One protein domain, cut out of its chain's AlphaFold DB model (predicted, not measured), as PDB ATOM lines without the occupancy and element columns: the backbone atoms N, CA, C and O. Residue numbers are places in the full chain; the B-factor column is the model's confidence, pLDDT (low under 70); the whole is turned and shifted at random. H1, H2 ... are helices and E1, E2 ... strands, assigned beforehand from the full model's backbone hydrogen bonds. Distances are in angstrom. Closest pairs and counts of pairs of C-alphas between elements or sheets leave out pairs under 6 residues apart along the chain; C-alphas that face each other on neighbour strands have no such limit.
ATOM      1  N   VAL A   2     -21.671  15.392  65.817       91.62
ATOM      2  CA  VAL A   2     -22.067  16.245  64.668       91.62
ATOM      3  C   VAL A   2     -23.054  17.349  65.071       91.62
ATOM      4  O   VAL A   2     -22.795  18.513  64.794       91.62
ATOM      5  N   THR A   3     -24.102  17.020  65.836       92.56
ATOM      6  CA  THR A   3     -25.048  18.009  66.389       92.56
ATOM      7  C   THR A   3     -24.351  19.119  67.180       92.56
ATOM      8  O   THR A   3     -24.607  20.295  66.947       92.56
ATOM      9  N   THR A   4     -23.419  18.762  68.064       94.06
ATOM     10  CA  THR A   4     -22.649  19.722  68.867       94.06
ATOM     11  C   THR A   4     -21.801  20.644  67.990       94.06
ATOM     12  O   THR A   4     -21.779  21.849  68.202       94.06
ATOM     13  N   ILE A   5     -21.132  20.104  66.966       93.19
ATOM     14  CA  ILE A   5     -20.323  20.911  66.040       93.19
ATOM     15  C   ILE A   5     -21.218  21.883  65.256       93.19
ATOM     16  O   ILE A   5     -20.856  23.046  65.086       93.19
ATOM     17  N   THR A   6     -22.414  21.448  64.845       93.31
ATOM     18  CA  THR A   6     -23.366  22.326  64.146       93.31
ATOM     19  C   THR A   6     -23.951  23.413  65.045       93.31
ATOM     20  O   THR A   6     -24.137  24.541  64.602       93.31
ATOM     21  N   GLN A   7     -24.170  23.112  66.329       92.19
ATOM     22  CA  GLN A   7     -24.591  24.101  67.327       92.19
ATOM     23  C   GLN A   7     -23.518  25.173  67.569       92.19
ATOM     24  O   GLN A   7     -23.856  26.310  67.873       92.19
ATOM     25  N   ASN A   8     -22.242  24.838  67.356       94.94
ATOM     26  CA  ASN A   8     -21.116  25.775  67.420       94.94
ATOM     27  C   ASN A   8     -20.879  26.548  66.104       94.94
ATOM     28  O   ASN A   8     -19.808  27.122  65.910       94.94
ATOM     29  N   GLY A   9     -21.853  26.571  65.188       93.62
ATOM     30  CA  GLY A   9     -21.841  27.438  64.004       93.62
ATOM     31  C   GLY A   9     -21.317  26.802  62.715       93.62
ATOM     32  O   GLY A   9     -21.320  27.457  61.672       93.62
ATOM     33  N   VAL A  10     -20.905  25.529  62.725       94.12
ATOM     34  CA  VAL A  10     -20.537  24.832  61.482       94.12
ATOM     35  C   VAL A  10     -21.798  24.415  60.731       94.12
ATOM     36  O   VAL A  10     -22.624  23.663  61.244       94.12
ATOM     37  N   SER A  11     -21.934  24.848  59.479       94.00
ATOM     38  CA  SER A  11     -23.069  24.449  58.645       94.00
ATOM     39  C   SER A  11     -23.129  22.922  58.460       94.00
ATOM     40  O   SER A  11     -22.117  22.323  58.083       94.00
ATOM     41  N   PRO A  12     -24.306  22.273  58.605       92.56
ATOM     42  CA  PRO A  12     -24.498  20.858  58.257       92.56
ATOM     43  C   PRO A  12     -24.108  20.534  56.808       92.56
ATOM     44  O   PRO A  12     -23.790  19.393  56.472       92.56
ATOM     45  N   LYS A  13     -24.099  21.554  55.943       91.81
ATOM     46  CA  LYS A  13     -23.730  21.432  54.534       91.81
ATOM     47  C   LYS A  13     -22.220  21.294  54.294       91.81
ATOM     48  O   LYS A  13     -21.817  20.966  53.186       91.81
ATOM     49  N   ASN A  14     -21.408  21.456  55.338       90.56
ATOM     50  CA  ASN A  14     -19.959  21.250  55.293       90.56
ATOM     51  C   ASN A  14     -19.546  19.829  55.717       90.56
ATOM     52  O   ASN A  14     -18.357  19.544  55.837       90.56
ATOM     53  N   PHE A  15     -20.507  18.934  55.971       93.88
ATOM     54  CA  PHE A  15     -20.224  17.565  56.392       93.88
ATOM     55  C   PHE A  15     -20.319  16.582  55.227       93.88
ATOM     56  O   PHE A  15     -21.372  16.424  54.603       93.88
ATOM     57  N   HIS A  16     -19.222  15.857  55.017       95.00
ATOM     58  CA  HIS A  16     -19.169  14.618  54.250       95.00
ATOM     59  C   HIS A  16     -18.719  13.503  55.181       95.00
ATOM     60  O   HIS A  16     -17.571  13.469  55.623       95.00
ATOM     61  N   CYS A  17     -19.634  12.604  55.515       97.12
ATOM     62  CA  CYS A  17     -19.335  11.480  56.392       97.12
ATOM     63  C   CYS A  17     -19.124  10.218  55.554       97.12
ATOM     64  O   CYS A  17     -19.971   9.873  54.733       97.12
ATOM     65  N   ILE A  18     -18.009   9.522  55.766       98.06
ATOM     66  CA  ILE A  18     -17.654   8.298  55.041       98.06
ATOM     67  C   ILE A  18     -17.551   7.167  56.060       98.06
ATOM     68  O   ILE A  18     -16.855   7.298  57.065       98.06
ATOM     69  N   GLY A  19     -18.262   6.068  55.823       98.31
ATOM     70  CA  GLY A  19     -18.304   4.922  56.729       98.31
ATOM     71  C   GLY A  19     -18.115   3.626  55.959       98.31
ATOM     72  O   GLY A  19     -18.710   3.454  54.902       98.31
ATOM     73  N   HIS A  20     -17.299   2.714  56.485       98.50
ATOM     74  CA  HIS A  20     -17.078   1.383  55.911       98.50
ATOM     75  C   HIS A  20     -17.794   0.313  56.732       98.50
ATOM     76  O   HIS A  20     -17.832   0.417  57.960       98.50
ATOM     77  N   SER A  21     -18.331  -0.723  56.080       98.00
ATOM     78  CA  SER A  21     -18.916  -1.882  56.765       98.00
ATOM     79  C   SER A  21     -20.042  -1.482  57.732       98.00
ATOM     80  O   SER A  21     -20.995  -0.805  57.341       98.00
ATOM     81  N   LEU A  22     -19.939  -1.866  59.009       97.88
ATOM     82  CA  LEU A  22     -20.832  -1.441  60.086       97.88
ATOM     83  C   LEU A  22     -20.863   0.086  60.243       97.88
ATOM     84  O   LEU A  22     -21.918   0.656  60.508       97.88
ATOM     85  N   GLY A  23     -19.735   0.763  60.016       98.38
ATOM     86  CA  GLY A  23     -19.648   2.220  60.065       98.38
ATOM     87  C   GLY A  23     -20.576   2.900  59.058       98.38
ATOM     88  O   GLY A  23     -21.152   3.935  59.376       98.38
ATOM     89  N   ALA A  24     -20.803   2.305  57.880       98.44
ATOM     90  CA  ALA A  24     -21.777   2.832  56.922       98.44
ATOM     91  C   ALA A  24     -23.203   2.799  57.497       98.44
ATOM     92  O   ALA A  24     -23.926   3.790  57.422       98.44
ATOM     93  N   GLN A  25     -23.583   1.689  58.136       98.12
ATOM     94  CA  GLN A  25     -24.896   1.548  58.772       98.12
ATOM     95  C   GLN A  25     -25.059   2.525  59.945       98.12
ATOM     96  O   GLN A  25     -26.094   3.181  60.077       98.12
ATOM     97  N   MET A  26     -23.999   2.716  60.739       98.19
ATOM     98  CA  MET A  26     -23.967   3.725  61.804       98.19
ATOM     99  C   MET A  26     -24.187   5.143  61.264       98.19
ATOM    100  O   MET A  26     -24.886   5.926  61.904       98.19
ATOM    101  N   LEU A  27     -23.643   5.483  60.088       98.31
ATOM    102  CA  LEU A  27     -23.896   6.784  59.458       98.31
ATOM    103  C   LEU A  27     -25.356   6.953  59.023       98.31
ATOM    104  O   LEU A  27     -25.876   8.064  59.112       98.31
ATOM    105  N   GLY A  28     -26.029   5.870  58.623       97.62
ATOM    106  CA  GLY A  28     -27.473   5.871  58.381       97.62
ATOM    107  C   GLY A  28     -28.267   6.297  59.615       97.62
ATOM    108  O   GLY A  28     -29.044   7.251  59.557       97.62
ATOM    109  N   GLN A  29     -27.997   5.649  60.753       97.62
ATOM    110  CA  GLN A  29     -28.616   5.990  62.040       97.62
ATOM    111  C   GLN A  29     -28.253   7.401  62.509       97.62
ATOM    112  O   GLN A  29     -29.105   8.153  62.978       97.62
ATOM    113  N   MET A  30     -26.988   7.791  62.347       97.81
ATOM    114  CA  MET A  30     -26.518   9.126  62.698       97.81
ATOM    115  C   MET A  30     -27.248  10.210  61.895       97.81
ATOM    116  O   MET A  30     -27.666  11.203  62.487       97.81
ATOM    117  N   GLY A  31     -27.401  10.040  60.578       97.88
ATOM    118  CA  GLY A  31     -28.090  11.003  59.714       97.88
ATOM    119  C   GLY A  31     -29.576  11.139  60.054       97.88
ATOM    120  O   GLY A  31     -30.086  12.253  60.179       97.88
ATOM    121  N   ASP A  32     -30.247  10.012  60.302       96.88
ATOM    122  CA  ASP A  32     -31.648   9.977  60.729       96.88
ATOM    123  C   ASP A  32     -31.862  10.692  62.075       96.88
ATOM    124  O   ASP A  32     -32.704  11.585  62.196       96.88
ATOM    125  N   HIS A  33     -31.037  10.367  63.073       96.88
ATOM    126  CA  HIS A  33     -31.090  10.996  64.391       96.88
ATOM    127  C   HIS A  33     -30.720  12.486  64.339       96.88
ATOM    128  O   HIS A  33     -31.338  13.310  65.015       96.88
ATOM    129  N   PHE A  34     -29.744  12.865  63.507       97.56
ATOM    130  CA  PHE A  34     -29.391  14.266  63.285       97.56
ATOM    131  C   PHE A  34     -30.578  15.059  62.724       97.56
ATOM    132  O   PHE A  34     -30.879  16.139  63.236       97.56
ATOM    133  N   PHE A  35     -31.287  14.511  61.732       96.88
ATOM    134  CA  PHE A  35     -32.480  15.143  61.169       96.88
ATOM    135  C   PHE A  35     -33.602  15.271  62.201       96.88
ATOM    136  O   PHE A  35     -34.143  16.362  62.367       96.88
ATOM    137  N   LYS A  36     -33.901  14.204  62.952       95.88
ATOM    138  CA  LYS A  36     -34.918  14.229  64.020       95.88
ATOM    139  C   LYS A  36     -34.642  15.306  65.074       95.88
ATOM    140  O   LYS A  36     -35.575  15.951  65.534       95.88
ATOM    141  N   ASN A  37     -33.373  15.539  65.408       95.31
ATOM    142  CA  ASN A  37     -32.996  16.494  66.452       95.31
ATOM    143  C   ASN A  37     -32.854  17.940  65.969       95.31
ATOM    144  O   ASN A  37     -32.924  18.855  66.783       95.31
ATOM    145  N   THR A  38     -32.585  18.164  64.681       95.56
ATOM    146  CA  THR A  38     -32.224  19.503  64.169       95.56
ATOM    147  C   THR A  38     -33.146  20.021  63.069       95.56
ATOM    148  O   THR A  38     -33.061  21.195  62.716       95.56
ATOM    149  N   GLY A  39     -33.974  19.156  62.475       95.88
ATOM    150  CA  GLY A  39     -34.731  19.445  61.254       95.88
ATOM    151  C   GLY A  39     -33.859  19.636  60.005       95.88
ATOM    152  O   GLY A  39     -34.377  19.964  58.939       95.88
ATOM    153  N   GLN A  40     -32.538  19.445  60.107       95.31
ATOM    154  CA  GLN A  40     -31.573  19.677  59.034       95.31
ATOM    155  C   GLN A  40     -30.927  18.369  58.577       95.31
ATOM    156  O   GLN A  40     -30.856  17.390  59.315       95.31
ATOM    157  N   LYS A  41     -30.417  18.359  57.344       93.06
ATOM    158  CA  LYS A  41     -29.664  17.232  56.779       93.06
ATOM    159  C   LYS A  41     -28.215  17.609  56.519       93.06
ATOM    160  O   LYS A  41     -27.935  18.737  56.098       93.06
ATOM    161  N   LEU A  42     -27.330  16.639  56.735       95.00
ATOM    162  CA  LEU A  42     -25.930  16.705  56.320       95.00
ATOM    163  C   LEU A  42     -25.838  16.724  54.791       95.00
ATOM    164  O   LEU A  42     -26.713  16.171  54.123       95.00
ATOM    165  N   ALA A  43     -24.782  17.330  54.245       92.44
ATOM    166  CA  ALA A  43     -24.608  17.406  52.793       92.44
ATOM    167  C   ALA A  43     -24.421  16.025  52.154       92.44
ATOM    168  O   ALA A  43     -25.120  15.698  51.196       92.44
ATOM    169  N   ARG A  44     -23.489  15.210  52.662       94.56
ATOM    170  CA  ARG A  44     -23.154  13.935  52.018       94.56
ATOM    171  C   ARG A  44     -22.843  12.828  53.010       94.56
ATOM    172  O   ARG A  44     -22.081  13.023  53.959       94.56
ATOM    173  N   ILE A  45     -23.375  11.643  52.736       97.62
ATOM    174  CA  ILE A  45     -22.953  10.394  53.370       97.62
ATOM    175  C   ILE A  45     -22.486   9.425  52.280       97.62
ATOM    176  O   ILE A  45     -23.188   9.199  51.298       97.62
ATOM    177  N   THR A  46     -21.308   8.834  52.466       97.88
ATOM    178  CA  THR A  46     -20.789   7.757  51.620       97.88
ATOM    179  C   THR A  46     -20.698   6.468  52.434       97.88
ATOM    180  O   THR A  46     -19.982   6.404  53.437       97.88
ATOM    181  N   GLY A  47     -21.401   5.428  51.991       98.31
ATOM    182  CA  GLY A  47     -21.305   4.076  52.535       98.31
ATOM    183  C   GLY A  47     -20.381   3.199  51.695       98.31
ATOM    184  O   GLY A  47     -20.693   2.881  50.552       98.31
ATOM    185  N   LEU A  48     -19.255   2.775  52.261       98.38
ATOM    186  CA  LEU A  48     -18.318   1.848  51.633       98.38
ATOM    187  C   LEU A  48     -18.635   0.422  52.083       98.38
ATOM    188  O   LEU A  48     -18.358   0.038  53.217       98.38
ATOM    189  N   ASP A  49     -19.219  -0.352  51.179       98.00
ATOM    190  CA  ASP A  49     -19.652  -1.738  51.353       98.00
ATOM    191  C   ASP A  49     -20.428  -1.968  52.665       98.00
ATOM    192  O   ASP A  49     -19.927  -2.653  53.561       98.00
ATOM    193  N   PRO A  50     -21.625  -1.363  52.829       98.38
ATOM    194  CA  PRO A  50     -22.379  -1.435  54.077       98.38
ATOM    195  C   PRO A  50     -22.616  -2.874  54.523       98.38
ATOM    196  O   PRO A  50     -22.964  -3.731  53.705       98.38
ATOM    197  N   ALA A  51     -22.448  -3.133  55.822       97.75
ATOM    198  CA  ALA A  51     -22.592  -4.475  56.375       97.75
ATOM    199  C   ALA A  51     -23.972  -5.066  56.046       97.75
ATOM    200  O   ALA A  51     -24.999  -4.430  56.282       97.75
ATOM    201  N   GLY A  52     -23.980  -6.279  55.494       94.38
ATOM    202  CA  GLY A  52     -25.180  -7.064  55.214       94.38
ATOM    203  C   GLY A  52     -25.697  -7.858  56.422       94.38
ATOM    204  O   GLY A  52     -26.897  -7.798  56.699       94.38
ATOM    205  N   PRO A  53     -24.848  -8.596  57.170       92.56
ATOM    206  CA  PRO A  53     -25.286  -9.336  58.353       92.56
ATOM    207  C   PRO A  53     -25.998  -8.427  59.362       92.56
ATOM    208  O   PRO A  53     -25.506  -7.342  59.651       92.56
ATOM    209  N   CYS A  54     -27.148  -8.869  59.879       91.62
ATOM    210  CA  CYS A  54     -28.057  -8.110  60.757       91.62
ATOM    211  C   CYS A  54     -28.810  -6.926  60.117       91.62
ATOM    212  O   CYS A  54     -29.726  -6.419  60.752       91.62
ATOM    213  N   PHE A  55     -28.491  -6.519  58.882       94.56
ATOM    214  CA  PHE A  55     -29.111  -5.355  58.231       94.56
ATOM    215  C   PHE A  55     -29.911  -5.702  56.975       94.56
ATOM    216  O   PHE A  55     -30.971  -5.137  56.755       94.56
ATOM    217  N   SER A  56     -29.471  -6.650  56.141       89.06
ATOM    218  CA  SER A  56     -30.119  -6.905  54.840       89.06
ATOM    219  C   SER A  56     -31.606  -7.283  54.936       89.06
ATOM    220  O   SER A  56     -32.348  -7.031  53.993       89.06
ATOM    221  N   ASN A  57     -32.033  -7.863  56.064       88.31
ATOM    222  CA  ASN A  57     -33.426  -8.237  56.348       88.31
ATOM    223  C   ASN A  57     -34.079  -7.342  57.417       88.31
ATOM    224  O   ASN A  57     -35.152  -7.669  57.918       88.31
ATOM    225  N   SER A  58     -33.403  -6.267  57.816       91.94
ATOM    226  CA  SER A  58     -33.899  -5.309  58.798       91.94
ATOM    227  C   SER A  58     -34.801  -4.274  58.119       91.94
ATOM    228  O   SER A  58     -34.862  -4.194  56.884       91.94
ATOM    229  N   LEU A  59     -35.483  -3.448  58.910       93.81
ATOM    230  CA  LEU A  59     -36.272  -2.344  58.366       93.81
ATOM    231  C   LEU A  59     -35.356  -1.357  57.625       93.81
ATOM    232  O   LEU A  59     -34.189  -1.184  57.986       93.81
ATOM    233  N   ILE A  60     -35.863  -0.698  56.580       92.00
ATOM    234  CA  ILE A  60     -35.047   0.240  55.789       92.00
ATOM    235  C   ILE A  60     -34.580   1.420  56.654       92.00
ATOM    236  O   ILE A  60     -33.484   1.939  56.459       92.00
ATOM    237  N   GLU A  61     -35.371   1.803  57.655       93.75
ATOM    238  CA  GLU A  61     -35.072   2.834  58.649       93.75
ATOM    239  C   GLU A  61     -33.862   2.488  59.526       93.75
ATOM    240  O   GLU A  61     -33.183   3.392  60.016       93.75
ATOM    241  N   GLU A  62     -33.569   1.198  59.692       93.50
ATOM    242  CA  GLU A  62     -32.426   0.682  60.453       93.50
ATOM    243  C   GLU A  62     -31.137   0.659  59.614       93.50
ATOM    244  O   GLU A  62     -30.037   0.532  60.153       93.50
ATOM    245  N   GLN A  63     -31.256   0.850  58.298       96.75
ATOM    246  CA  GLN A  63     -30.149   0.829  57.350       96.75
ATOM    247  C   GLN A  63     -29.735   2.244  56.926       96.75
ATOM    248  O   GLN A  63     -30.500   3.215  56.993       96.75
ATOM    249  N   ILE A  64     -28.507   2.359  56.418       97.94
ATOM    250  CA  ILE A  64     -28.140   3.479  55.554       97.94
ATOM    251  C   ILE A  64     -29.074   3.504  54.342       97.94
ATOM    252  O   ILE A  64     -29.330   2.471  53.729       97.94
ATOM    253  N   ARG A  65     -29.614   4.680  54.010       95.94
ATOM    254  CA  ARG A  65     -30.561   4.845  52.904       95.94
ATOM    255  C   ARG A  65     -30.573   6.271  52.367       95.94
ATOM    256  O   ARG A  65     -30.290   7.208  53.113       95.94
ATOM    257  N   SER A  66     -31.005   6.440  51.121       92.44
ATOM    258  CA  SER A  66     -31.417   7.733  50.571       92.44
ATOM    259  C   SER A  66     -32.329   8.471  51.555       92.44
ATOM    260  O   SER A  66     -33.248   7.899  52.151       92.44
ATOM    261  N   GLY A  67     -32.055   9.760  51.736       90.38
ATOM    262  CA  GLY A  67     -32.832  10.639  52.599       90.38
ATOM    263  C   GLY A  67     -32.287  10.843  54.014       90.38
ATOM    264  O   GLY A  67     -32.735  11.801  54.645       90.38
ATOM    265  N   VAL A  68     -31.311  10.057  54.493       95.94
ATOM    266  CA  VAL A  68     -30.619  10.324  55.784       95.94
ATOM    267  C   VAL A  68     -29.548  11.423  55.686       95.94
ATOM    268  O   VAL A  68     -29.045  11.902  56.698       95.94
ATOM    269  N   ALA A  69     -29.243  11.869  54.466       96.00
ATOM    270  CA  ALA A  69     -28.522  13.095  54.128       96.00
ATOM    271  C   ALA A  69     -29.183  13.738  52.892       96.00
ATOM    272  O   ALA A  69     -30.175  13.205  52.382       96.00
ATOM    273  N   ASP A  70     -28.677  14.883  52.427       92.12
ATOM    274  CA  ASP A  70     -29.107  15.450  51.138       92.12
ATOM    275  C   ASP A  70     -28.706  14.550  49.965       92.12
ATOM    276  O   ASP A  70     -29.455  14.439  48.999       92.12
ATOM    277  N   TYR A  71     -27.533  13.919  50.068       92.62
ATOM    278  CA  TYR A  71     -27.025  12.963  49.096       92.62
ATOM    279  C   TYR A  71     -26.339  11.787  49.799       92.62
ATOM    280  O   TYR A  71     -25.463  11.965  50.654       92.62
ATOM    281  N   VAL A  72     -26.746  10.579  49.436       94.12
ATOM    282  CA  VAL A  72     -26.231   9.318  49.957       94.12
ATOM    283  C   VAL A  72     -25.763   8.471  48.791       94.12
ATOM    284  O   VAL A  72     -26.550   8.111  47.921       94.12
ATOM    285  N   GLU A  73     -24.490   8.104  48.797       95.19
ATOM    286  CA  GLU A  73     -23.943   7.171  47.816       95.19
ATOM    287  C   GLU A  73     -23.370   5.931  48.488       95.19
ATOM    288  O   GLU A  73     -22.798   6.000  49.579       95.19
ATOM    289  N   ILE A  74     -23.511   4.796  47.819       96.75
ATOM    290  CA  ILE A  74     -23.109   3.492  48.330       96.75
ATOM    291  C   ILE A  74     -22.153   2.838  47.339       96.75
ATOM    292  O   ILE A  74     -22.338   2.941  46.132       96.75
ATOM    293  N   TYR A  75     -21.128   2.160  47.842       97.44
ATOM    294  CA  TYR A  75     -20.191   1.377  47.042       97.44
ATOM    295  C   TYR A  75     -20.303  -0.079  47.461       97.44
ATOM    296  O   TYR A  75     -20.171  -0.383  48.638       97.44
ATOM    297  N   HIS A  76     -20.506  -0.981  46.510       96.75
ATOM    298  CA  HIS A  76     -20.593  -2.416  46.750       96.75
ATOM    299  C   HIS A  76     -19.342  -3.113  46.221       96.75
ATOM    300  O   HIS A  76     -19.067  -3.074  45.014       96.75
ATOM    301  N   CYS A  77     -18.621  -3.794  47.113       94.69
ATOM    302  CA  CYS A  77     -17.414  -4.562  46.789       94.69
ATOM    303  C   CYS A  77     -17.419  -5.991  47.344       94.69
ATOM    304  O   CYS A  77     -16.655  -6.825  46.846       94.69
ATOM    305  N   ASN A  78     -18.314  -6.312  48.284       94.44
ATOM    306  CA  ASN A  78     -18.580  -7.677  48.732       94.44
ATOM    307  C   ASN A  78     -20.079  -7.975  48.906       94.44
ATOM    308  O   ASN A  78     -20.495  -8.631  49.865       94.44
ATOM    309  N   ALA A  79     -20.893  -7.510  47.958       90.69
ATOM    310  CA  ALA A  79     -22.335  -7.716  47.929       90.69
ATOM    311  C   ALA A  79     -22.700  -9.209  47.991       90.69
ATOM    312  O   ALA A  79     -22.290 -10.000  47.138       90.69
ATOM    313  N   GLY A  80     -23.510  -9.574  48.986       89.25
ATOM    314  CA  GLY A  80     -24.008 -10.938  49.190       89.25
ATOM    315  C   GLY A  80     -23.138 -11.799  50.107       89.25
ATOM    316  O   GLY A  80     -23.459 -12.965  50.309       89.25
ATOM    317  N   ALA A  81     -22.064 -11.239  50.668       91.06
ATOM    318  CA  ALA A  81     -21.283 -11.861  51.734       91.06
ATOM    319  C   ALA A  81     -21.243 -10.936  52.963       91.06
ATOM    320  O   ALA A  81     -22.214 -10.892  53.714       91.06
ATOM    321  N   LEU A  82     -20.163 -10.180  53.180       94.06
ATOM    322  CA  LEU A  82     -20.108  -9.194  54.269       94.06
ATOM    323  C   LEU A  82     -20.878  -7.917  53.927       94.06
ATOM    324  O   LEU A  82     -21.415  -7.281  54.830       94.06
ATOM    325  N   GLY A  83     -20.941  -7.555  52.645       96.00
ATOM    326  CA  GLY A  83     -21.679  -6.399  52.147       96.00
ATOM    327  C   GLY A  83     -23.123  -6.736  51.773       96.00
ATOM    328  O   GLY A  83     -23.434  -7.841  51.313       96.00
ATOM    329  N   THR A  84     -24.020  -5.766  51.929       94.69
ATOM    330  CA  THR A  84     -25.413  -5.883  51.476       94.69
ATOM    331  C   THR A  84     -25.532  -5.924  49.946       94.69
ATOM    332  O   THR A  84     -24.690  -5.398  49.213       94.69
ATOM    333  N   THR A  85     -26.595  -6.567  49.452       91.38
ATOM    334  CA  THR A  85     -26.977  -6.554  48.023       91.38
ATOM    335  C   THR A  85     -28.055  -5.519  47.698       91.38
ATOM    336  O   THR A  85     -28.373  -5.334  46.519       91.38
ATOM    337  N   SER A  86     -28.621  -4.888  48.727       91.00
ATOM    338  CA  SER A  86     -29.698  -3.910  48.615       91.00
ATOM    339  C   SER A  86     -29.202  -2.623  47.965       91.00
ATOM    340  O   SER A  86     -28.117  -2.154  48.289       91.00
ATOM    341  N   VAL A  87     -30.026  -2.044  47.089       90.25
ATOM    342  CA  VAL A  87     -29.834  -0.690  46.550       90.25
ATOM    343  C   VAL A  87     -30.414   0.292  47.565       90.25
ATOM    344  O   VAL A  87     -31.633   0.309  47.801       90.25
ATOM    345  N   LEU A  88     -29.535   1.050  48.211       90.88
ATOM    346  CA  LEU A  88     -29.847   1.810  49.419       90.88
ATOM    347  C   LEU A  88     -29.712   3.320  49.222       90.88
ATOM    348  O   LEU A  88     -30.499   4.062  49.811       90.88
ATOM    349  N   GLY A  89     -28.743   3.781  48.434       89.81
ATOM    350  CA  GLY A  89     -28.430   5.197  48.271       89.81
ATOM    351  C   GLY A  89     -29.379   5.947  47.338       89.81
ATOM    352  O   GLY A  89     -30.346   5.407  46.797       89.81
ATOM    353  N   ASP A  90     -29.086   7.233  47.151       87.50
ATOM    354  CA  ASP A  90     -29.507   7.957  45.947       87.50
ATOM    355  C   ASP A  90     -28.788   7.368  44.727       87.50
ATOM    356  O   ASP A  90     -29.362   7.232  43.648       87.50
ATOM    357  N   VAL A  91     -27.538   6.954  44.941       90.06
ATOM    358  CA  VAL A  91     -26.670   6.323  43.959       90.06
ATOM    359  C   VAL A  91     -25.967   5.114  44.581       90.06
ATOM    360  O   VAL A  91     -25.341   5.230  45.634       90.06
ATOM    361  N   ASP A  92     -25.981   3.977  43.884       92.81
ATOM    362  CA  ASP A  92     -25.262   2.769  44.298       92.81
ATOM    363  C   ASP A  92     -24.270   2.350  43.204       92.81
ATOM    364  O   ASP A  92     -24.659   1.956  42.102       92.81
ATOM    365  N   PHE A  93     -22.976   2.431  43.511       94.69
ATOM    366  CA  PHE A  93     -21.872   1.979  42.673       94.69
ATOM    367  C   PHE A  93     -21.563   0.510  42.941       94.69
ATOM    368  O   PHE A  93     -21.269   0.109  44.064       94.69
ATOM    369  N   PHE A  94     -21.542  -0.299  41.890       93.94
ATOM    370  CA  PHE A  94     -21.176  -1.707  41.956       93.94
ATOM    371  C   PHE A  94     -19.839  -1.916  41.253       93.94
ATOM    372  O   PHE A  94     -19.743  -1.770  40.029       93.94
ATOM    373  N   ALA A  95     -18.819  -2.281  42.031       92.06
ATOM    374  CA  ALA A  95     -17.488  -2.561  41.513       92.06
ATOM    375  C   ALA A  95     -17.427  -3.956  40.881       92.06
ATOM    376  O   ALA A  95     -17.858  -4.947  41.486       92.06
ATOM    377  N   ASN A  96     -16.845  -4.055  39.684       89.00
ATOM    378  CA  ASN A  96     -16.598  -5.324  38.999       89.00
ATOM    379  C   ASN A  96     -17.868  -6.193  38.951       89.00
ATOM    380  O   ASN A  96     -18.914  -5.698  38.555       89.00
ATOM    381  N   LYS A  97     -17.819  -7.475  39.346       86.12
ATOM    382  CA  LYS A  97     -18.915  -8.464  39.227       86.12
ATOM    383  C   LYS A  97     -20.158  -8.128  40.080       86.12
ATOM    384  O   LYS A  97     -20.480  -8.863  41.013       86.12
ATOM    385  N   ARG A  98     -20.861  -7.031  39.781       86.75
ATOM    386  CA  ARG A  98     -21.973  -6.473  40.576       86.75
ATOM    387  C   ARG A  98     -21.608  -6.320  42.063       86.75
ATOM    388  O   ARG A  98     -22.400  -6.649  42.939       86.75
ATOM    389  N   GLY A  99     -20.372  -5.926  42.360       87.81
ATOM    390  CA  GLY A  99     -19.882  -5.801  43.732       87.81
ATOM    391  C   GLY A  99     -19.667  -7.120  44.473       87.81
ATOM    392  O   GLY A  99     -19.364  -7.075  45.649       87.81
ATOM    393  N   SER A 100     -19.819  -8.295  43.857       88.25
ATOM    394  CA  SER A 100     -19.716  -9.578  44.584       88.25
ATOM    395  C   SER A 100     -18.284 -10.106  44.728       88.25
ATOM    396  O   SER A 100     -17.979 -10.833  45.674       88.25
ATOM    397  N   SER A 101     -17.404  -9.768  43.783       88.31
ATOM    398  CA  SER A 101     -16.041 -10.291  43.707       88.31
ATOM    399  C   SER A 101     -15.142  -9.317  42.957       88.31
ATOM    400  O   SER A 101     -15.486  -8.836  41.871       88.31
ATOM    401  N   GLN A 102     -13.988  -9.071  43.564       90.62
ATOM    402  CA  GLN A 102     -12.966  -8.132  43.142       90.62
ATOM    403  C   GLN A 102     -11.728  -8.895  42.650       90.62
ATOM    404  O   GLN A 102     -11.518 -10.043  43.065       90.62
ATOM    405  N   PRO A 103     -10.939  -8.298  41.740       87.94
ATOM    406  CA  PRO A 103      -9.640  -8.836  41.351       87.94
ATOM    407  C   PRO A 103      -8.763  -9.125  42.577       87.94
ATOM    408  O   PRO A 103      -8.905  -8.479  43.610       87.94
ATOM    409  N   ASP A 104      -7.901 -10.134  42.469       84.94
ATOM    410  CA  ASP A 104      -6.865 -10.487  43.455       84.94
ATOM    411  C   ASP A 104      -7.338 -10.952  44.847       84.94
ATOM    412  O   ASP A 104      -6.537 -11.425  45.650       84.94
ATOM    413  N   CYS A 105      -8.646 -10.960  45.119       86.00
ATOM    414  CA  CYS A 105      -9.209 -11.453  46.382       86.00
ATOM    415  C   CYS A 105      -9.457 -12.970  46.445       86.00
ATOM    416  O   CYS A 105     -10.061 -13.466  47.400       86.00
ATOM    417  N   GLY A 106      -8.974 -13.714  45.446       74.12
ATOM    418  CA  GLY A 106      -9.148 -15.159  45.335       74.12
ATOM    419  C   GLY A 106     -10.571 -15.586  44.958       74.12
ATOM    420  O   GLY A 106     -11.499 -14.781  44.837       74.12
ATOM    421  N   THR A 107     -10.748 -16.887  44.732       64.38
ATOM    422  CA  THR A 107     -12.050 -17.475  44.398       64.38
ATOM    423  C   THR A 107     -12.797 -17.940  45.653       64.38
ATOM    424  O   THR A 107     -12.165 -18.328  46.638       64.38
ATOM    425  N   PRO A 108     -14.144 -17.928  45.646       60.38
ATOM    426  CA  PRO A 108     -14.945 -18.496  46.733       60.38
ATOM    427  C   PRO A 108     -14.582 -19.967  47.010       60.38
ATOM    428  O   PRO A 108     -14.205 -20.674  46.077       60.38
ATOM    429  N   LEU A 109     -14.749 -20.437  48.257       61.00
ATOM    430  CA  LEU A 109     -14.597 -21.864  48.604       61.00
ATOM    431  C   LEU A 109     -15.619 -22.718  47.852       61.00
ATOM    432  O   LEU A 109     -15.303 -23.809  47.394       61.00
ATOM    433  N   ILE A 110     -16.836 -22.188  47.703       61.34
ATOM    434  CA  ILE A 110     -17.870 -22.732  46.828       61.34
ATOM    435  C   ILE A 110     -18.341 -21.591  45.912       61.34
ATOM    436  O   ILE A 110     -18.894 -20.608  46.425       61.34
ATOM    437  N   PRO A 111     -18.123 -21.667  44.581       56.25
ATOM    438  CA  PRO A 111     -18.484 -20.609  43.639       56.25
ATOM    439  C   PRO A 111     -19.946 -20.177  43.788       56.25
ATOM    440  O   PRO A 111     -20.857 -20.980  43.624       56.25
ATOM    441  N   GLY A 112     -20.172 -18.905  44.116       52.47
ATOM    442  CA  GLY A 112     -21.519 -18.343  44.260       52.47
ATOM    443  C   GLY A 112     -22.289 -18.757  45.521       52.47
ATOM    444  O   GLY A 112     -23.416 -18.298  45.676       52.47
ATOM    445  N   ILE A 113     -21.709 -19.573  46.414       57.12
ATOM    446  CA  ILE A 113     -22.389 -20.075  47.623       57.12
ATOM    447  C   ILE A 113     -21.657 -19.635  48.894       57.12
ATOM    448  O   ILE A 113     -22.272 -19.029  49.765       57.12
ATOM    449  N   LEU A 114     -20.346 -19.882  49.008       61.22
ATOM    450  CA  LEU A 114     -19.568 -19.523  50.203       61.22
ATOM    451  C   LEU A 114     -18.199 -18.963  49.819       61.22
ATOM    452  O   LEU A 114     -17.352 -19.660  49.257       61.22
ATOM    453  N   GLN A 115     -17.957 -17.696  50.156       65.62
ATOM    454  CA  GLN A 115     -16.609 -17.129  50.137       65.62
ATOM    455  C   GLN A 115     -15.822 -17.640  51.345       65.62
ATOM    456  O   GLN A 115     -16.382 -17.775  52.433       65.62
ATOM    457  N   SER A 116     -14.517 -17.892  51.184       74.69
ATOM    458  CA  SER A 116     -13.666 -18.054  52.366       74.69
ATOM    459  C   SER A 116     -13.735 -16.779  53.203       74.69
ATOM    460  O   SER A 116     -13.901 -15.677  52.670       74.69
ATOM    461  N   SER A 117     -13.557 -16.906  54.518       81.75
ATOM    462  CA  SER A 117     -13.474 -15.742  55.405       81.75
ATOM    463  C   SER A 117     -12.376 -14.761  54.963       81.75
ATOM    464  O   SER A 117     -12.530 -13.553  55.131       81.75
ATOM    465  N   MET A 118     -11.300 -15.264  54.348       84.75
ATOM    466  CA  MET A 118     -10.226 -14.458  53.768       84.75
ATOM    467  C   MET A 118     -10.678 -13.699  52.511       84.75
ATOM    468  O   MET A 118     -10.500 -12.484  52.439       84.75
ATOM    469  N   ALA A 119     -11.315 -14.385  51.555       86.31
ATOM    470  CA  ALA A 119     -11.804 -13.771  50.320       86.31
ATOM    471  C   ALA A 119     -12.877 -12.714  50.608       86.31
ATOM    472  O   ALA A 119     -12.818 -11.611  50.069       86.31
ATOM    473  N   ALA A 120     -13.807 -13.009  51.520       87.38
ATOM    474  CA  ALA A 120     -14.841 -12.065  51.929       87.38
ATOM    475  C   ALA A 120     -14.231 -10.790  52.531       87.38
ATOM    476  O   ALA A 120     -14.573  -9.687  52.113       87.38
ATOM    477  N   LYS A 121     -13.252 -10.923  53.440       91.12
ATOM    478  CA  LYS A 121     -12.531  -9.775  54.017       91.12
ATOM    479  C   LYS A 121     -11.771  -8.964  52.966       91.12
ATOM    480  O   LYS A 121     -11.791  -7.737  53.037       91.12
ATOM    481  N   CYS A 122     -11.116  -9.618  52.006       93.62
ATOM    482  CA  CYS A 122     -10.402  -8.930  50.928       93.62
ATOM    483  C   CYS A 122     -11.361  -8.124  50.040       93.62
ATOM    484  O   CYS A 122     -11.205  -6.909  49.890       93.62
ATOM    485  N   ASN A 123     -12.410  -8.778  49.531       93.88
ATOM    486  CA  ASN A 123     -13.429  -8.137  48.701       93.88
ATOM    487  C   ASN A 123     -14.066  -6.947  49.441       93.88
ATOM    488  O   ASN A 123     -14.195  -5.857  48.890       93.88
ATOM    489  N   HIS A 124     -14.379  -7.125  50.727       95.94
ATOM    490  CA  HIS A 124     -15.019  -6.110  51.563       95.94
ATOM    491  C   HIS A 124     -14.136  -4.874  51.789       95.94
ATOM    492  O   HIS A 124     -14.621  -3.743  51.808       95.94
ATOM    493  N   ARG A 125     -12.816  -5.064  51.911       95.00
ATOM    494  CA  ARG A 125     -11.831  -3.972  52.029       95.00
ATOM    495  C   ARG A 125     -11.529  -3.273  50.704       95.00
ATOM    496  O   ARG A 125     -11.005  -2.158  50.717       95.00
ATOM    497  N   THR A 126     -11.871  -3.876  49.567       94.25
ATOM    498  CA  THR A 126     -11.576  -3.292  48.249       94.25
ATOM    499  C   THR A 126     -12.267  -1.943  48.060       94.25
ATOM    500  O   THR A 126     -11.662  -1.036  47.503       94.25
ATOM    501  N   CYS A 127     -13.482  -1.757  48.586       94.44
ATOM    502  CA  CYS A 127     -14.179  -0.469  48.503       94.44
ATOM    503  C   CYS A 127     -13.427   0.659  49.214       94.44
ATOM    504  O   CYS A 127     -13.457   1.792  48.745       94.44
ATOM    505  N   LEU A 128     -12.719   0.356  50.307       95.38
ATOM    506  CA  LEU A 128     -11.861   1.336  50.966       95.38
ATOM    507  C   LEU A 128     -10.673   1.704  50.073       95.38
ATOM    508  O   LEU A 128     -10.415   2.882  49.863       95.38
ATOM    509  N   SER A 129      -9.994   0.701  49.510       92.81
ATOM    510  CA  SER A 129      -8.824   0.919  48.647       92.81
ATOM    511  C   SER A 129      -9.203   1.702  47.386       92.81
ATOM    512  O   SER A 129      -8.599   2.724  47.093       92.81
ATOM    513  N   LEU A 130     -10.279   1.290  46.704       92.38
ATOM    514  CA  LEU A 130     -10.825   1.979  45.533       92.38
ATOM    515  C   LEU A 130     -11.164   3.437  45.850       92.38
ATOM    516  O   LEU A 130     -10.790   4.332  45.098       92.38
ATOM    517  N   TYR A 131     -11.856   3.690  46.964       94.81
ATOM    518  CA  TYR A 131     -12.264   5.045  47.321       94.81
ATOM    519  C   TYR A 131     -11.065   5.945  47.645       94.81
ATOM    520  O   TYR A 131     -11.039   7.097  47.215       94.81
ATOM    521  N   LEU A 132     -10.059   5.421  48.353       94.62
ATOM    522  CA  LEU A 132      -8.833   6.158  48.660       94.62
ATOM    523  C   LEU A 132      -8.050   6.523  47.393       94.62
ATOM    524  O   LEU A 132      -7.635   7.673  47.265       94.62
ATOM    525  N   GLU A 133      -7.934   5.609  46.426       92.81
ATOM    526  CA  GLU A 133      -7.277   5.891  45.140       92.81
ATOM    527  C   GLU A 133      -7.927   7.061  44.397       92.81
ATOM    528  O   GLU A 133      -7.248   7.858  43.751       92.81
ATOM    529  N   THR A 134      -9.244   7.231  44.532       91.00
ATOM    530  CA  THR A 134      -9.956   8.316  43.844       91.00
ATOM    531  C   THR A 134      -9.569   9.707  44.341       91.00
ATOM    532  O   THR A 134      -9.798  10.681  43.629       91.00
ATOM    533  N   ILE A 135      -8.980   9.826  45.537       89.25
ATOM    534  CA  ILE A 135      -8.571  11.118  46.103       89.25
ATOM    535  C   ILE A 135      -7.481  11.747  45.229       89.25
ATOM    536  O   ILE A 135      -7.593  12.920  44.871       89.25
ATOM    537  N   THR A 136      -6.474  10.967  44.838       90.44
ATOM    538  CA  THR A 136      -5.380  11.397  43.950       90.44
ATOM    539  C   THR A 136      -5.679  11.127  42.479       90.44
ATOM    540  O   THR A 136      -5.125  11.788  41.602       90.44
ATOM    541  N   HIS A 137      -6.590  10.197  42.195       86.31
ATOM    542  CA  HIS A 137      -6.933   9.768  40.844       86.31
ATOM    543  C   HIS A 137      -8.439   9.925  40.554       86.31
ATOM    544  O   HIS A 137      -9.157   8.935  40.392       86.31
ATOM    545  N   PRO A 138      -8.947  11.171  40.457       85.62
ATOM    546  CA  PRO A 138     -10.385  11.464  40.365       85.62
ATOM    547  C   PRO A 138     -11.093  10.857  39.146       85.62
ATOM    548  O   PRO A 138     -12.312  10.709  39.165       85.62
ATOM    549  N   ASP A 139     -10.343  10.518  38.096       84.81
ATOM    550  CA  ASP A 139     -10.884  10.099  36.800       84.81
ATOM    551  C   ASP A 139     -10.760   8.574  36.555       84.81
ATOM    552  O   ASP A 139     -11.146   8.088  35.494       84.81
ATOM    553  N   TRP A 140     -10.221   7.797  37.507       87.88
ATOM    554  CA  TRP A 140      -9.921   6.364  37.311       87.88
ATOM    555  C   TRP A 140     -11.134   5.435  37.309       87.88
ATOM    556  O   TRP A 140     -11.060   4.329  36.771       87.88
ATOM    557  N   PHE A 141     -12.252   5.862  37.894       88.81
ATOM    558  CA  PHE A 141     -13.425   5.008  38.075       88.81
ATOM    559  C   PHE A 141     -14.669   5.614  37.420       88.81
ATOM    560  O   PHE A 141     -15.628   5.961  38.112       88.81
ATOM    561  N   PRO A 142     -14.688   5.753  36.083       87.81
ATOM    562  CA  PRO A 142     -15.895   6.152  35.378       87.81
ATOM    563  C   PRO A 142     -16.981   5.092  35.600       87.81
ATOM    564  O   PRO A 142     -16.744   3.884  35.511       87.81
ATOM    565  N   ALA A 143     -18.184   5.561  35.893       85.44
ATOM    566  CA  ALA A 143     -19.341   4.749  36.198       85.44
ATOM    567  C   ALA A 143     -20.449   5.023  35.184       85.44
ATOM    568  O   ALA A 143     -20.699   6.172  34.828       85.44
ATOM    569  N   THR A 144     -21.113   3.969  34.715       84.50
ATOM    570  CA  THR A 144     -22.252   4.077  33.790       84.50
ATOM    571  C   THR A 144     -23.530   3.594  34.467       84.50
ATOM    572  O   THR A 144     -23.548   2.506  35.055       84.50
ATOM    573  N   ALA A 145     -24.590   4.396  34.381       86.19
ATOM    574  CA  ALA A 145     -25.910   4.052  34.889       86.19
ATOM    575  C   ALA A 145     -26.488   2.865  34.109       86.19
ATOM    576  O   ALA A 145     -26.497   2.866  32.878       86.19
ATOM    577  N   CYS A 146     -26.951   1.829  34.803       84.25
ATOM    578  CA  CYS A 146     -27.434   0.621  34.146       84.25
ATOM    579  C   CYS A 146     -28.390  -0.174  35.042       84.25
ATOM    580  O   CYS A 146     -28.089  -0.399  36.213       84.25
ATOM    581  N   ASP A 147     -29.478  -0.699  34.472       81.81
ATOM    582  CA  ASP A 147     -30.484  -1.472  35.224       81.81
ATOM    583  C   ASP A 147     -29.948  -2.815  35.735       81.81
ATOM    584  O   ASP A 147     -30.477  -3.417  36.670       81.81
ATOM    585  N   SER A 148     -28.902  -3.348  35.096       79.19
ATOM    586  CA  SER A 148     -28.257  -4.571  35.559       79.19
ATOM    587  C   SER A 148     -26.818  -4.698  35.081       79.19
ATOM    588  O   SER A 148     -26.450  -4.294  33.977       79.19
ATOM    589  N   TYR A 149     -26.015  -5.416  35.865       79.00
ATOM    590  CA  TYR A 149     -24.651  -5.773  35.480       79.00
ATOM    591  C   TYR A 149     -24.588  -6.603  34.181       79.00
ATOM    592  O   TYR A 149     -23.626  -6.514  33.418       79.00
ATOM    593  N   LYS A 150     -25.630  -7.396  33.887       81.88
ATOM    594  CA  LYS A 150     -25.726  -8.178  32.643       81.88
ATOM    595  C   LYS A 150     -25.845  -7.268  31.418       81.88
ATOM    596  O   LYS A 150     -25.202  -7.545  30.410       81.88
ATOM    597  N   GLN A 151     -26.657  -6.217  31.507       82.81
ATOM    598  CA  GLN A 151     -26.791  -5.205  30.460       82.81
ATOM    599  C   GLN A 151     -25.484  -4.427  30.273       82.81
ATOM    600  O   GLN A 151     -24.996  -4.296  29.151       82.81
ATOM    601  N   TYR A 152     -24.847  -4.035  31.377       82.81
ATOM    602  CA  TYR A 152     -23.553  -3.361  31.335       82.81
ATOM    603  C   TYR A 152     -22.471  -4.183  30.640       82.81
ATOM    604  O   TYR A 152     -21.849  -3.695  29.701       82.81
ATOM    605  N   LYS A 153     -22.304  -5.458  31.014       84.38
ATOM    606  CA  LYS A 153     -21.325  -6.347  30.365       84.38
ATOM    607  C   LYS A 153     -21.592  -6.499  28.859       84.38
ATOM    608  O   LYS A 153     -20.660  -6.695  28.089       84.38
ATOM    609  N   LYS A 154     -22.858  -6.424  28.438       90.50
ATOM    610  CA  LYS A 154     -23.257  -6.482  27.023       90.50
ATOM    611  C   LYS A 154     -23.099  -5.146  26.282       90.50
ATOM    612  O   LYS A 154     -23.346  -5.111  25.084       90.50
ATOM    613  N   GLY A 155     -22.737  -4.062  26.970       87.31
ATOM    614  CA  GLY A 155     -22.592  -2.727  26.386       87.31
ATOM    615  C   GLY A 155     -23.913  -2.010  26.086       87.31
ATOM    616  O   GLY A 155     -23.899  -0.950  25.460       87.31
ATOM    617  N   THR A 156     -25.058  -2.539  26.534       90.62
ATOM    618  CA  THR A 156     -26.379  -1.995  26.162       90.62
ATOM    619  C   THR A 156     -26.681  -0.649  26.813       90.62
ATOM    620  O   THR A 156     -27.463   0.117  26.270       90.62
ATOM    621  N   CYS A 157     -26.040  -0.335  27.940       84.44
ATOM    622  CA  CYS A 157     -26.139   0.965  28.607       84.44
ATOM    623  C   CYS A 157     -24.975   1.906  28.264       84.44
ATOM    624  O   CYS A 157     -24.723   2.865  28.983       84.44
ATOM    625  N   SER A 158     -24.238   1.660  27.176       84.31
ATOM    626  CA  SER A 158     -23.087   2.493  26.785       84.31
ATOM    627  C   SER A 158     -23.432   3.977  26.600       84.31
ATOM    628  O   SER A 158     -22.579   4.817  26.895       84.31
ATOM    629  N   LEU A 159     -24.666   4.276  26.183       85.38
ATOM    630  CA  LEU A 159     -25.204   5.625  25.975       85.38
ATOM    631  C   LEU A 159     -25.944   6.199  27.193       85.38
ATOM    632  O   LEU A 159     -26.405   7.334  27.130       85.38
ATOM    633  N   ASN A 160     -26.074   5.434  28.278       83.75
ATOM    634  CA  ASN A 160     -26.700   5.927  29.499       83.75
ATOM    635  C   ASN A 160     -25.802   6.956  30.191       83.75
ATOM    636  O   ASN A 160     -24.597   7.039  29.927       83.75
ATOM    637  N   ASP A 161     -26.403   7.672  31.140       80.62
ATOM    638  CA  ASP A 161     -25.723   8.644  31.984       80.62
ATOM    639  C   ASP A 161     -24.447   8.067  32.609       80.62
ATOM    640  O   ASP A 161     -24.389   6.912  33.054       80.62
ATOM    641  N   LYS A 162     -23.410   8.902  32.645       82.06
ATOM    642  CA  LYS A 162     -22.100   8.565  33.201       82.06
ATOM    643  C   LYS A 162     -21.741   9.528  34.320       82.06
ATOM    644  O   LYS A 162     -22.096  10.702  34.286       82.06
ATOM    645  N   THR A 163     -20.990   9.034  35.291       83.50
ATOM    646  CA  THR A 163     -20.358   9.844  36.338       83.50
ATOM    647  C   THR A 163     -18.981   9.265  36.670       83.50
ATOM    648  O   THR A 163     -18.540   8.304  36.041       83.50
ATOM    649  N   VAL A 164     -18.292   9.837  37.651       86.25
ATOM    650  CA  VAL A 164     -17.089   9.263  38.257       86.25
ATOM    651  C   VAL A 164     -17.420   8.784  39.663       86.25
ATOM    652  O   VAL A 164     -17.999   9.518  40.462       86.25
ATOM    653  N   ALA A 165     -17.072   7.539  39.959       90.00
ATOM    654  CA  ALA A 165     -17.126   7.006  41.306       90.00
ATOM    655  C   ALA A 165     -15.911   7.528  42.092       90.00
ATOM    656  O   ALA A 165     -14.808   7.617  41.554       90.00
ATOM    657  N   GLY A 166     -16.105   7.866  43.361       91.44
ATOM    658  CA  GLY A 166     -15.048   8.280  44.276       91.44
ATOM    659  C   GLY A 166     -15.367   9.524  45.099       91.44
ATOM    660  O   GLY A 166     -16.470  10.078  45.076       91.44
ATOM    661  N   PHE A 167     -14.347   9.998  45.811       91.56
ATOM    662  CA  PHE A 167     -14.392  11.182  46.666       91.56
ATOM    663  C   PHE A 167     -14.942  12.405  45.926       91.56
ATOM    664  O   PHE A 167     -15.869  13.074  46.388       91.56
ATOM    665  N   TRP A 168     -14.455  12.621  44.707       87.12
ATOM    666  CA  TRP A 168     -14.802  13.774  43.883       87.12
ATOM    667  C   TRP A 168     -16.120  13.644  43.123       87.12
ATOM    668  O   TRP A 168     -16.438  14.566  42.370       87.12
ATOM    669  N   ASN A 169     -16.880  12.551  43.284       85.69
ATOM    670  CA  ASN A 169     -18.192  12.421  42.651       85.69
ATOM    671  C   ASN A 169     -19.031  13.677  42.966       85.69
ATOM    672  O   ASN A 169     -19.252  13.965  44.145       85.69
ATOM    673  N   PRO A 170     -19.463  14.451  41.951       72.69
ATOM    674  CA  PRO A 170     -20.194  15.713  42.143       72.69
ATOM    675  C   PRO A 170     -21.545  15.550  42.861       72.69
ATOM    676  O   PRO A 170     -22.154  16.549  43.245       72.69
ATOM    677  N   GLY A 171     -22.040  14.319  43.003       70.31
ATOM    678  CA  GLY A 171     -23.442  14.056  43.303       70.31
ATOM    679  C   GLY A 171     -24.322  14.286  42.072       70.31
ATOM    680  O   GLY A 171     -23.837  14.351  40.941       70.31
ATOM    681  N   CYS A 172     -25.634  14.396  42.259       53.62
ATOM    682  CA  CYS A 172     -26.572  14.509  41.140       53.62
ATOM    683  C   CYS A 172     -26.618  15.933  40.528       53.62
ATOM    684  O   CYS A 172     -27.588  16.657  40.707       53.62
ATOM    685  N   GLY A 173     -25.596  16.334  39.765       46.00
ATOM    686  CA  GLY A 173     -25.558  17.589  38.993       46.00
ATOM    687  C   GLY A 173     -24.578  17.470  37.821       46.00
ATOM    688  O   GLY A 173     -23.378  17.678  37.981       46.00
ATOM    689  N   TRP A 174     -25.075  17.045  36.659       47.09
ATOM    690  CA  TRP A 174     -24.293  16.376  35.603       47.09
ATOM    691  C   TRP A 174     -23.888  17.258  34.405       47.09
ATOM    692  O   TRP A 174     -23.271  16.764  33.464       47.09
ATOM    693  N   GLU A 175     -24.139  18.567  34.433       37.91
ATOM    694  CA  GLU A 175     -23.835  19.446  33.288       37.91
ATOM    695  C   GLU A 175     -22.333  19.789  33.143       37.91
ATOM    696  O   GLU A 175     -21.881  20.175  32.065       37.91
ATOM    697  N   SER A 176     -21.514  19.579  34.181       35.00
ATOM    698  CA  SER A 176     -20.135  20.105  34.223       35.00
ATOM    699  C   SER A 176     -19.013  19.099  33.900       35.00
ATOM    700  O   SER A 176     -17.865  19.516  33.755       35.00
ATOM    701  N   LEU A 177     -19.287  17.789  33.797       40.22
ATOM    702  CA  LEU A 177     -18.240  16.738  33.750       40.22
ATOM    703  C   LEU A 177     -18.097  15.984  32.420       40.22
ATOM    704  O   LEU A 177     -17.136  15.240  32.241       40.22
ATOM    705  N   MET A 178     -18.981  16.210  31.450       35.22
ATOM    706  CA  MET A 178     -19.053  15.422  30.207       35.22
ATOM    707  C   MET A 178     -17.979  15.752  29.152       35.22
ATOM    708  O   MET A 178     -18.071  15.280  28.023       35.22
ATOM    709  N   LYS A 179     -16.953  16.553  29.468       30.30
ATOM    710  CA  LYS A 179     -16.018  17.026  28.432       30.30
ATOM    711  C   LYS A 179     -14.921  16.038  28.032       30.30
ATOM    712  O   LYS A 179     -14.403  16.234  26.948       30.30
ATOM    713  N   ASN A 180     -14.584  15.007  28.819       29.27
ATOM    714  CA  ASN A 180     -13.563  13.998  28.463       29.27
ATOM    715  C   ASN A 180     -13.662  12.750  29.369       29.27
ATOM    716  O   ASN A 180     -13.120  12.779  30.473       29.27
ATOM    717  N   VAL A 181     -14.309  11.653  28.949       30.50
ATOM    718  CA  VAL A 181     -14.311  10.397  29.734       30.50
ATOM    719  C   VAL A 181     -14.003   9.181  28.859       30.50
ATOM    720  O   VAL A 181     -14.725   8.878  27.910       30.50
ATOM    721  N   THR A 182     -12.942   8.468  29.238       30.20
ATOM    722  CA  THR A 182     -12.550   7.137  28.749       30.20
ATOM    723  C   THR A 182     -13.252   6.053  29.581       30.20
ATOM    724  O   THR A 182     -13.540   6.265  30.754       30.20
ATOM    725  N   LEU A 183     -13.569   4.905  28.977       30.84
ATOM    726  CA  LEU A 183     -14.363   3.808  29.560       30.84
ATOM    727  C   LEU A 183     -13.650   3.077  30.720       30.84
ATOM    728  O   LEU A 183     -12.456   2.810  30.640       30.84
ATOM    729  N   GLY A 184     -14.404   2.679  31.754       42.41
ATOM    730  CA  GLY A 184     -13.918   1.899  32.906       42.41
ATOM    731  C   GLY A 184     -15.013   1.047  33.571       42.41
ATOM    732  O   GLY A 184     -16.181   1.123  33.186       42.41
ATOM    733  N   ASN A 185     -14.603   0.211  34.539       56.91
ATOM    734  CA  ASN A 185     -15.266  -1.028  35.007       56.91
ATOM    735  C   ASN A 185     -16.347  -0.872  36.109       56.91
ATOM    736  O   ASN A 185     -16.643  -1.844  36.815       56.91
ATOM    737  N   VAL A 186     -16.919   0.319  36.313       56.09
ATOM    738  CA  VAL A 186     -17.909   0.558  37.383       56.09
ATOM    739  C   VAL A 186     -19.316   0.731  36.806       56.09
ATOM    740  O   VAL A 186     -19.537   1.444  35.826       56.09
ATOM    741  N   THR A 187     -20.293   0.082  37.441       60.16
ATOM    742  CA  THR A 187     -21.726   0.282  37.155       60.16
ATOM    743  C   THR A 187     -22.406   1.042  38.269       60.16
ATOM    744  O   THR A 187     -21.991   0.925  39.419       60.16
ATOM    745  N   MET A 188     -23.467   1.771  37.941       60.44
ATOM    746  CA  MET A 188     -24.274   2.494  38.916       60.44
ATOM    747  C   MET A 188     -25.761   2.173  38.747       60.44
ATOM    748  O   MET A 188     -26.249   2.094  37.621       60.44
ATOM    749  N   SER A 189     -26.474   2.010  39.859       52.94
ATOM    750  CA  SER A 189     -27.934   1.880  39.911       52.94
ATOM    751  C   SER A 189     -28.527   3.094  40.626       52.94
ATOM    752  O   SER A 189     -27.922   3.603  41.568       52.94
ATOM    753  N   HIS A 190     -29.711   3.542  40.202       47.94
ATOM    754  CA  HIS A 190     -30.444   4.647  40.828       47.94
ATOM    755  C   HIS A 190     -31.802   4.141  41.328       47.94
ATOM    756  O   HIS A 190     -32.451   3.333  40.662       47.94
ATOM    757  N   ARG A 191     -32.257   4.608  42.494       44.03
ATOM    758  CA  ARG A 191     -33.610   4.303  42.987       44.03
ATOM    759  C   ARG A 191     -34.617   5.188  42.246       44.03
ATOM    760  O   ARG A 191     -34.426   6.396  42.162       44.03
ATOM    761  N   THR A 192     -35.700   4.622  41.710       31.39
ATOM    762  CA  THR A 192     -36.782   5.373  41.044       31.39
ATOM    763  C   THR A 192     -37.571   6.213  42.052       31.39
ATOM    764  O   THR A 192     -38.693   5.884  42.425       31.39
ATOM    765  N   ARG A 193     -36.986   7.308  42.529       34.16
ATOM    766  CA  ARG A 193     -37.776   8.485  42.873       34.16
ATOM    767  C   ARG A 193     -37.979   9.239  41.562       34.16
ATOM    768  O   ARG A 193     -37.058   9.278  40.743       34.16
ATOM    769  N   GLU A 194     -39.167   9.801  41.343       30.33
ATOM    770  CA  GLU A 194     -39.340  10.860  40.343       30.33
ATOM    771  C   GLU A 194     -38.130  11.795  40.424       30.33
ATOM    772  O   GLU A 194     -37.668  12.074  41.539       30.33
ATOM    773  N   ARG A 195     -37.583  12.190  39.259       36.00
ATOM    774  CA  ARG A 195     -36.434  13.107  39.141       36.00
ATOM    775  C   ARG A 195     -36.484  14.104  40.297       36.00
ATOM    776  O   ARG A 195     -37.559  14.680  40.493       36.00
ATOM    777  N   PRO A 196     -35.400  14.300  41.072       35.31
ATOM    778  CA  PRO A 196     -35.455  15.221  42.195       35.31
ATOM    779  C   PRO A 196     -36.052  16.536  41.687       35.31
ATOM    780  O   PRO A 196     -35.586  17.091  40.694       35.31
ATOM    781  N   ALA A 197     -37.141  16.989  42.322       32.16
ATOM    782  CA  ALA A 197     -37.930  18.152  41.893       32.16
ATOM    783  C   ALA A 197     -37.118  19.464  41.885       32.16
ATOM    784  O   ALA A 197     -37.629  20.536  41.570       32.16
ATOM    785  N   ARG A 198     -35.842  19.381  42.265       35.62
ATOM    786  CA  ARG A 198     -34.825  20.410  42.154       35.62
ATOM    787  C   ARG A 198     -33.569  19.744  41.585       35.62
ATOM    788  O   ARG A 198     -33.238  18.655  42.062       35.62
ATOM    789  N   PRO A 199     -32.855  20.364  40.624       34.59
ATOM    790  CA  PRO A 199     -31.486  19.948  40.326       34.59
ATOM    791  C   PRO A 199     -30.745  19.873  41.662       34.59
ATOM    792  O   PRO A 199     -30.914  20.786  42.481       34.59
ATOM    793  N   CYS A 200     -30.011  18.787  41.948       42.12
ATOM    794  CA  CYS A 200     -29.226  18.798  43.174       42.12
ATOM    795  C   CYS A 200     -28.237  19.939  43.003       42.12
ATOM    796  O   CYS A 200     -27.395  19.934  42.105       42.12
ATOM    797  N   VAL A 201     -28.440  20.975  43.815       36.91
ATOM    798  CA  VAL A 201     -27.515  22.087  43.937       36.91
ATOM    799  C   VAL A 201     -26.156  21.433  44.123       36.91
ATOM    800  O   VAL A 201     -26.038  20.549  44.977       36.91
ATOM    801  N   SER A 202     -25.189  21.800  43.275       41.19
ATOM    802  CA  SER A 202     -23.788  21.402  43.415       41.19
ATOM    803  C   SER A 202     -23.469  21.297  44.897       41.19
ATOM    804  O   SER A 202     -23.690  22.282  45.614       41.19
ATOM    805  N   LEU A 203     -23.070  20.109  45.368       45.16
ATOM    806  CA  LEU A 203     -22.804  19.916  46.788       45.16
ATOM    807  C   LEU A 203     -21.896  21.073  47.236       45.16
ATOM    808  O   LEU A 203     -20.839  21.260  46.637       45.16
ATOM    809  N   PRO A 204     -22.287  21.872  48.246       39.34
ATOM    810  CA  PRO A 204     -21.524  23.049  48.676       39.34
ATOM    811  C   PRO A 204     -20.161  22.682  49.275       39.34
ATOM    812  O   PRO A 204     -19.376  23.558  49.634       39.34
ATOM    813  N   LEU A 205     -19.867  21.382  49.350       49.72
ATOM    814  CA  LEU A 205     -18.536  20.829  49.475       49.72
ATOM    815  C   LEU A 205     -17.718  21.202  48.225       49.72
ATOM    816  O   LEU A 205     -17.484  20.381  47.338       49.72
ATOM    817  N   ASN A 206     -17.286  22.462  48.162       47.66
ATOM    818  CA  ASN A 206     -16.250  22.941  47.255       47.66
ATOM    819  C   ASN A 206     -14.926  22.284  47.656       47.66
ATOM    820  O   ASN A 206     -14.056  22.906  48.264       47.66
ATOM    821  N   TYR A 207     -14.783  20.997  47.355       54.84
ATOM    822  CA  TYR A 207     -13.484  20.359  47.388       54.84
ATOM    823  C   TYR A 207     -12.667  20.948  46.238       54.84
ATOM    824  O   TYR A 207     -13.033  20.814  45.066       54.84
ATOM    825  N   ASP A 208     -11.567  21.620  46.563       55.34
ATOM    826  CA  ASP A 208     -10.657  22.162  45.563       55.34
ATOM    827  C   ASP A 208      -9.908  21.021  44.852       55.34
ATOM    828  O   ASP A 208      -9.000  20.397  45.402       55.34
ATOM    829  N   ARG A 209     -10.300  20.741  43.604       56.22
ATOM    830  CA  ARG A 209      -9.681  19.712  42.750       56.22
ATOM    831  C   ARG A 209      -8.265  20.076  42.283       56.22
ATOM    832  O   ARG A 209      -7.587  19.208  41.730       56.22
ATOM    833  N   SER A 210      -7.819  21.325  42.444       57.69
ATOM    834  CA  SER A 210      -6.501  21.773  41.971       57.69
ATOM    835  C   SER A 210      -5.354  21.095  42.729       57.69
ATOM    836  O   SER A 210      -4.374  20.681  42.106       57.69
ATOM    837  N   ALA A 211      -5.529  20.844  44.031       52.88
ATOM    838  CA  ALA A 211      -4.539  20.174  44.872       52.88
ATOM    839  C   ALA A 211      -4.255  18.725  44.429       52.88
ATOM    840  O   ALA A 211      -3.103  18.297  44.420       52.88
ATOM    841  N   ALA A 212      -5.275  17.982  43.982       52.41
ATOM    842  CA  ALA A 212      -5.117  16.597  43.520       52.41
ATOM    843  C   ALA A 212      -4.438  16.479  42.142       52.41
ATOM    844  O   ALA A 212      -3.925  15.421  41.790       52.41
ATOM    845  N   ARG A 213      -4.423  17.552  41.338       49.50
ATOM    846  CA  ARG A 213      -3.757  17.563  40.022       49.50
ATOM    847  C   ARG A 213      -2.270  17.918  40.102       49.50
ATOM    848  O   ARG A 213      -1.547  17.627  39.152       49.50
ATOM    849  N   SER A 214      -1.818  18.506  41.212       48.16
ATOM    850  CA  SER A 214      -0.447  19.002  41.401       48.16
ATOM    851  C   SER A 214       0.619  17.907  41.545       48.16
ATOM    852  O   SER A 214       1.804  18.218  41.496       48.16
ATOM    853  N   THR A 215       0.239  16.640  41.725       45.97
ATOM    854  CA  THR A 215       1.180  15.511  41.853       45.97
ATOM    855  C   THR A 215       1.576  14.889  40.512       45.97
ATOM    856  O   THR A 215       2.262  13.871  40.486       45.97
TER     857      THR A 215
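Overview. This is residues 2 to 215 of the 217 residues of the protein "Lipase member H" of Eumeta variegata (UniProt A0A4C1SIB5). With little regular structure, this is a curled sheet between H2 and H3 in three layers, with long loops around. The printed part has 214 residues, under half in five named helices and seven named strands, class mixed. The mixed sheet runs E1 E2 E3 E4 E7 E5 E6. The whole is compact, radius of gyration of the C-alphas 17.1 A, spans 52 by 42 by 39 A.

Arrangement. E1, residues 16 to 20, H2, 22 to 38, and E2, 44 to 48, make a strand-helix-strand unit; between the parallel strands N 46 and O 17 are 2.8 A apart. H3, 117 to 136, is on the opposite face from H2, with 12 of 16 O i to N i+4 pairs within hydrogen-bond range.

Along the chain. H1, 2 to 7, begins at C-alpha 2 (-22.067, 16.245, 64.668). E3 to E7 are residues 71 to 76, 91 to 95, 142 to 145, 162 to 164 and 186 to 190. H4, 149 to 153, only grazes the sheet; H5, 210 to 213, ends at (-3.757, 17.563, 40.022).

Size, cuts and confidence. The printed part has no cut; pLDDT is under 70 at 107 to 115 and 172 to 215.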